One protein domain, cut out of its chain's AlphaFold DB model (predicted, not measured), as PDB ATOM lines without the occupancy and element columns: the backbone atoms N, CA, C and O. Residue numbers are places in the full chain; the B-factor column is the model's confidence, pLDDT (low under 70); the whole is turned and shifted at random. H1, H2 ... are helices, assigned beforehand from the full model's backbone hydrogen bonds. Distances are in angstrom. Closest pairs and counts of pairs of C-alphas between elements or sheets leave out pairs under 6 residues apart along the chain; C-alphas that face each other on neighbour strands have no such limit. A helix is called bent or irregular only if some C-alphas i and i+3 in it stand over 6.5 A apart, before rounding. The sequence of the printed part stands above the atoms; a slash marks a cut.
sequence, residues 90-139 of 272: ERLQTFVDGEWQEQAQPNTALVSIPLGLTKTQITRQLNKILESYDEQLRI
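AT A GLANCE: This is residues 90 to 139 of the 272 residues of an uncharacterized protein of Lentibacter algarum (UniProt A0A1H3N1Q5). The printed part is a flat, open zigzag, like an N: helix H1 is one stroke, the extended residues 103 to 118 cross over as the slanting stroke, and helix H2 is the other, with the one-turn helix H3 after its end. No helix touches another. The 50 residues, with three named helices in the order H1, H2, H3 and no named strand, are all helix by class and loose, with a radius of gyration of the C-alphas of 13.4 A and spans of 32 by 29 by 12 A.

IN THESE COORDINATES: Find C-alpha 90 at (225.417, 153.047, 161.754); from there H1, residues 90 to 102, runs 18.0 A. H1 is only just irregular: C-alphas 97 and 100 are 6.8 A apart. H2, residues 119 to 132, runs 20.2 A from C-alpha 119 at (250.676, 165.581, 162.941). H3, residues 135 to 138, spans 5.0 A and ends at C-alpha 138, (248.987, 146.321, 150.355).

HOW THE PARTS SIT: H1, H2 and H3 are apart from one another. In H2 every O i to N i+4 pair is within hydrogen-bond range, in H1 7 of 9; H3 is too short for such a pair.

THE WHOLE: Look at C-alphas 104 and 116, the two farthest apart, at 32.9 A. The link from H1 to H2 is long, that from H2 to H3 tight. Residues 115 to 121, of which 119 to 121 belong to H2, stand free. The printed part has no cut; pLDDT is under 70 at residues 135 to 139.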
ATOM      1  N   GLU A  90     226.297 152.813 162.911       89.50
ATOM      2  CA  GLU A  90     225.417 153.047 161.754       89.50
ATOM      3  C   GLU A  90     226.179 153.666 160.574       89.50
ATOM      4  O   GLU A  90     226.006 153.263 159.427       89.50
ATOM      5  N   ARG A  91     227.070 154.625 160.847       87.06
ATOM      6  CA  ARG A  91     227.851 155.307 159.807       87.06
ATOM      7  C   ARG A  91     228.972 154.451 159.246       87.06
ATOM      8  O   ARG A  91     229.258 154.544 158.054       87.06
ATOM      9  N   LEU A  92     229.574 153.603 160.079       90.19
ATOM     10  CA  LEU A  92     230.486 152.573 159.599       90.19
ATOM     11  C   LEU A  92     229.756 151.609 158.660       90.19
ATOM     12  O   LEU A  92     230.260 151.336 157.576       90.19
ATOM     13  N   GLN A  93     228.545 151.181 159.026       89.62
ATOM     14  CA  GLN A  93     227.717 150.331 158.175       89.62
ATOM     15  C   GLN A  93     227.395 151.023 156.842       89.62
ATOM     16  O   GLN A  93     227.613 150.447 155.784       89.62
ATOM     17  N   THR A  94     227.002 152.302 156.865       88.69
ATOM     18  CA  THR A  94     226.787 153.094 155.638       88.69
ATOM     19  C   THR A  94     228.046 153.199 154.767       88.69
ATOM     20  O   THR A  94     227.947 153.202 153.543       88.69
ATOM     21  N   PHE A  95     229.238 153.300 155.364       89.25
ATOM     22  CA  PHE A  95     230.493 153.299 154.608       89.25
ATOM     23  C   PHE A  95     230.759 151.944 153.938       89.25
ATOM     24  O   PHE A  95     231.120 151.919 152.758       89.25
ATOM     25  N   VAL A  96     230.560 150.847 154.673       86.31
ATOM     26  CA  VAL A  96     230.743 149.474 154.177       86.31
ATOM     27  C   VAL A  96     229.766 149.175 153.041       86.31
ATOM     28  O   VAL A  96     230.194 148.710 151.989       86.31
ATOM     29  N   ASP A  97     228.488 149.510 153.214       82.94
ATOM     30  CA  ASP A  97     227.426 149.220 152.239       82.94
ATOM     31  C   ASP A  97     227.403 150.187 151.045       82.94
ATOM     32  O   ASP A  97     226.726 149.936 150.051       82.94
ATOM     33  N   GLY A  98     228.115 151.311 151.145       84.00
ATOM     34  CA  GLY A  98     228.193 152.332 150.105       84.00
ATOM     35  C   GLY A  98     229.569 152.375 149.454       84.00
ATOM     36  O   GLY A  98     229.899 151.598 148.561       84.00
ATOM     37  N   GLU A  99     230.391 153.325 149.892       78.19
ATOM     38  CA  GLU A  99     231.626 153.687 149.189       78.19
ATOM     39  C   GLU A  99     232.687 152.593 149.179       78.19
ATOM     40  O   GLU A  99     233.452 152.506 148.221       78.19
ATOM     41  N   TRP A 100     232.760 151.753 150.212       81.88
ATOM     42  CA  TRP A 100     233.716 150.649 150.210       81.88
ATOM     43  C   TRP A 100     233.364 149.600 149.145       81.88
ATOM     44  O   TRP A 100     234.250 149.132 148.424       81.88
ATOM     45  N   GLN A 101     232.071 149.311 148.953       76.12
ATOM     46  CA  GLN A 101     231.604 148.517 147.814       76.12
ATOM     47  C   GLN A 101     231.908 149.213 146.483       76.12
ATOM     48  O   GLN A 101     232.441 148.582 145.575       76.12
ATOM     49  N   GLU A 102     231.664 150.521 146.361       73.12
ATOM     50  CA  GLU A 102     231.984 151.263 145.131       73.12
ATOM     51  C   GLU A 102     233.478 151.238 144.775       73.12
ATOM     52  O   GLU A 102     233.824 151.335 143.599       73.12
ATOM     53  N   GLN A 103     234.364 151.090 145.763       73.12
ATOM     54  CA  GLN A 103     235.822 151.037 145.597       73.12
ATOM     55  C   GLN A 103     236.377 149.645 145.276       73.12
ATOM     56  O   GLN A 103     237.592 149.490 145.203       73.12
ATOM     57  N   ALA A 104     235.527 148.639 145.058       72.81
ATOM     58  CA  ALA A 104     235.988 147.256 144.896       72.81
ATOM     59  C   ALA A 104     236.567 146.611 146.133       72.81
ATOM     60  O   ALA A 104     237.433 145.748 146.031       72.81
ATOM     61  N   GLN A 105     236.006 146.988 147.285       77.44
ATOM     62  CA  GLN A 105     236.270 146.347 148.566       77.44
ATOM     63  C   GLN A 105     237.778 146.178 148.813       77.44
ATOM     64  O   GLN A 105     238.245 145.071 149.087       77.44
ATOM     65  N   PRO A 106     238.578 147.254 148.676       78.38
ATOM     66  CA  PRO A 106     240.008 147.153 148.887       78.38
ATOM     67  C   PRO A 106     240.272 146.778 150.345       78.38
ATOM     68  O   PRO A 106     239.539 147.204 151.249       78.38
ATOM     69  N   ASN A 107     241.365 146.058 150.592       83.38
ATOM     70  CA  ASN A 107     241.873 145.867 151.948       83.38
ATOM     71  C   ASN A 107     242.026 147.241 152.617       83.38
ATOM     72  O   ASN A 107     242.782 148.091 152.148       83.38
ATOM     73  N   THR A 108     241.256 147.481 153.680       86.25
ATOM     74  CA  THR A 108     241.133 148.800 154.313       86.25
ATOM     75  C   THR A 108     241.373 148.676 155.808       86.25
ATOM     76  O   THR A 108     240.661 147.954 156.501       86.25
ATOM     77  N   ALA A 109     242.355 149.417 156.320       87.81
ATOM     78  CA  ALA A 109     242.567 149.559 157.754       87.81
ATOM     79  C   ALA A 109     241.619 150.624 158.324       87.81
ATOM     80  O   ALA A 109     241.609 151.768 157.864       87.81
ATOM     81  N   LEU A 110     240.848 150.270 159.354       89.50
ATOM     82  CA  LEU A 110     240.086 151.234 160.147       89.50
ATOM     83  C   LEU A 110     240.957 151.713 161.310       89.50
ATOM     84  O   LEU A 110     241.371 150.918 162.149       89.50
ATOM     85  N   VAL A 111     241.241 153.015 161.357       90.62
ATOM     86  CA  VAL A 111     242.151 153.606 162.348       90.62
ATOM     87  C   VAL A 111     241.435 154.694 163.139       90.62
ATOM     88  O   VAL A 111     240.829 155.599 162.564       90.62
ATOM     89  N   SER A 112     241.538 154.645 164.467       91.44
ATOM     90  CA  SER A 112     241.125 155.740 165.345       91.44
ATOM     91  C   SER A 112     242.257 156.760 165.481       91.44
ATOM     92  O   SER A 112     243.336 156.412 165.957       91.44
ATOM     93  N   ILE A 113     242.015 158.019 165.106       92.25
ATOM     94  CA  ILE A 113     243.001 159.105 165.221       92.25
ATOM     95  C   ILE A 113     242.545 160.091 166.307       92.25
ATOM     96  O   ILE A 113     241.595 160.845 166.076       92.25
ATOM     97  N   PRO A 114     243.197 160.122 167.484       91.88
ATOM     98  CA  PRO A 114     242.911 161.120 168.510       91.88
ATOM     99  C   PRO A 114     243.280 162.531 168.036       91.88
ATOM    100  O   PRO A 114     244.411 162.779 167.621       91.88
ATOM    101  N   LEU A 115     242.342 163.476 168.149       90.94
ATOM    102  CA  LEU A 115     242.516 164.846 167.643       90.94
ATOM    103  C   LEU A 115     243.537 165.687 168.436       90.94
ATOM    104  O   LEU A 115     243.978 166.718 167.943       90.94
ATOM    105  N   GLY A 116     243.912 165.260 169.646       90.69
ATOM    106  CA  GLY A 116     244.889 165.956 170.495       90.69
ATOM    107  C   GLY A 116     246.357 165.669 170.157       90.69
ATOM    108  O   GLY A 116     247.244 166.267 170.758       90.69
ATOM    109  N   LEU A 117     246.634 164.749 169.229       93.81
ATOM    110  CA  LEU A 117     247.998 164.421 168.823       93.81
ATOM    111  C   LEU A 117     248.509 165.386 167.752       93.81
ATOM    112  O   LEU A 117     247.776 165.834 166.870       93.81
ATOM    113  N   THR A 118     249.813 165.650 167.777       95.50
ATOM    114  CA  THR A 118     250.474 166.395 166.700       95.50
ATOM    115  C   THR A 118     250.502 165.573 165.409       95.50
ATOM    116  O   THR A 118     250.552 164.340 165.439       95.50
ATOM    117  N   LYS A 119     250.558 166.248 164.252       93.44
ATOM    118  CA  LYS A 119     250.676 165.581 162.941       93.44
ATOM    119  C   LYS A 119     251.848 164.593 162.905       93.44
ATOM    120  O   LYS A 119     251.679 163.475 162.439       93.44
ATOM    121  N   THR A 120     252.999 164.965 163.466       94.81
ATOM    122  CA  THR A 120     254.193 164.108 163.530       94.81
ATOM    123  C   THR A 120     253.947 162.829 164.329       94.81
ATOM    124  O   THR A 120     254.335 161.744 163.897       94.81
ATOM    125  N   GLN A 121     253.268 162.929 165.477       93.94
ATOM    126  CA  GLN A 121     252.908 161.761 166.286       93.94
ATOM    127  C   GLN A 121     251.931 160.844 165.544       93.94
ATOM    128  O   GLN A 121     252.127 159.630 165.571       93.94
ATOM    129  N   ILE A 122     250.930 161.417 164.865       94.56
ATOM    130  CA  ILE A 122     249.947 160.668 164.070       94.56
ATOM    131  C   ILE A 122     250.642 159.931 162.922       94.56
ATOM    132  O   ILE A 122     250.502 158.718 162.816       94.56
ATOM    133  N   THR A 123     251.434 160.628 162.102       93.81
ATOM    134  CA  THR A 123     252.121 160.026 160.949       93.81
ATOM    135  C   THR A 123     253.068 158.910 161.379       93.81
ATOM    136  O   THR A 123     253.077 157.850 160.763       93.81
ATOM    137  N   ARG A 124     253.815 159.091 162.478       94.38
ATOM    138  CA  ARG A 124     254.703 158.048 163.013       94.38
ATOM    139  C   ARG A 124     253.935 156.786 163.416       94.38
ATOM    140  O   ARG A 124     254.383 155.682 163.126       94.38
ATOM    141  N   GLN A 125     252.796 156.941 164.093       93.62
ATOM    142  CA  GLN A 125     251.966 155.802 164.497       93.62
ATOM    143  C   GLN A 125     251.305 155.127 163.293       93.62
ATOM    144  O   GLN A 125     251.303 153.902 163.212       93.62
ATOM    145  N   LEU A 126     250.798 155.914 162.340       92.12
ATOM    146  CA  LEU A 126     250.182 155.392 161.126       92.12
ATOM    147  C   LEU A 126     251.193 154.608 160.283       92.12
ATOM    148  O   LEU A 126     250.881 153.500 159.866       92.12
ATOM    149  N   ASN A 127     252.412 155.126 160.104       91.50
ATOM    150  CA  ASN A 127     253.474 154.419 159.386       91.50
ATOM    151  C   ASN A 127     253.791 153.073 160.040       91.50
ATOM    152  O   ASN A 127     253.843 152.071 159.340       91.50
ATOM    153  N   LYS A 128     253.884 153.016 161.374       91.62
ATOM    154  CA  LYS A 128     254.122 151.760 162.101       91.62
ATOM    155  C   LYS A 128     253.000 150.732 161.896       91.62
ATOM    156  O   LYS A 128     253.268 149.540 161.772       91.62
ATOM    157  N   ILE A 129     251.742 151.180 161.858       88.88
ATOM    158  CA  ILE A 129     250.596 150.311 161.548       88.88
ATOM    159  C   ILE A 129     250.697 149.820 160.102       88.88
ATOM    160  O   ILE A 129     250.574 148.626 159.854       88.88
ATOM    161  N   LEU A 130     250.981 150.714 159.153       86.88
ATOM    162  CA  LEU A 130     251.123 150.351 157.744       86.88
ATOM    163  C   LEU A 130     252.272 149.360 157.521       86.88
ATOM    164  O   LEU A 130     252.093 148.389 156.789       86.88
ATOM    165  N   GLU A 131     253.404 149.558 158.203       87.94
ATOM    166  CA  GLU A 131     254.575 148.671 158.223       87.94
ATOM    167  C   GLU A 131     254.239 147.245 158.669       87.94
ATOM    168  O   GLU A 131     254.805 146.306 158.120       87.94
ATOM    169  N   SER A 132     253.285 147.074 159.591       84.94
ATOM    170  CA  SER A 132     252.867 145.752 160.080       84.94
ATOM    171  C   SER A 132     252.030 144.931 159.095       84.94
ATOM    172  O   SER A 132     251.909 143.720 159.275       84.94
ATOM    173  N   TYR A 133     251.450 145.551 158.062       83.44
ATOM    174  CA  TYR A 133     250.703 144.817 157.041       83.44
ATOM    175  C   TYR A 133     251.646 144.205 156.008       83.44
ATOM    176  O   TYR A 133     252.474 144.916 155.431       83.44
ATOM    177  N   ASP A 134     251.442 142.913 155.739       76.88
ATOM    178  CA  ASP A 134     252.105 142.173 154.665       76.88
ATOM    179  C   ASP A 134     251.922 142.887 153.315       76.88
ATOM    180  O   ASP A 134     250.882 143.489 153.026       76.88
ATOM    181  N   GLU A 135     252.937 142.803 152.464       68.25
ATOM    182  CA  GLU A 135     252.955 143.377 151.124       68.25
ATOM    183  C   GLU A 135     251.792 142.843 150.271       68.25
ATOM    184  O   GLU A 135     251.194 143.588 149.495       68.25
ATOM    185  N   GLN A 136     251.359 141.602 150.521       61.06
ATOM    186  CA  GLN A 136     250.173 140.998 149.904       61.06
ATOM    187  C   GLN A 136     248.860 141.716 150.257       61.06
ATOM    188  O   GLN A 136     247.970 141.809 149.415       61.06
ATOM    189  N   LEU A 137     248.732 142.272 151.469       65.19
ATOM    190  CA  LEU A 137     247.559 143.059 151.871       65.19
ATOM    191  C   LEU A 137     247.586 144.475 151.279       65.19
ATOM    192  O   LEU A 137     246.525 145.069 151.081       65.19
ATOM    193  N   ARG A 138     248.783 145.003 150.984       65.38
ATOM    194  CA  ARG A 138     248.987 146.321 150.355       65.38
ATOM    195  C   ARG A 138     248.720 146.309 148.853       65.38
ATOM    196  O   ARG A 138     248.363 147.342 148.284       65.38
ATOM    197  N   ILE A 139     248.871 145.154 148.209       61.09
ATOM    198  CA  ILE A 139     248.467 144.961 146.822       61.09
ATOM    199  C   ILE A 139     246.941 144.879 146.808       61.09
ATOM    200  O   ILE A 139     246.350 143.893 147.240       61.09
TER     201      ILE A 139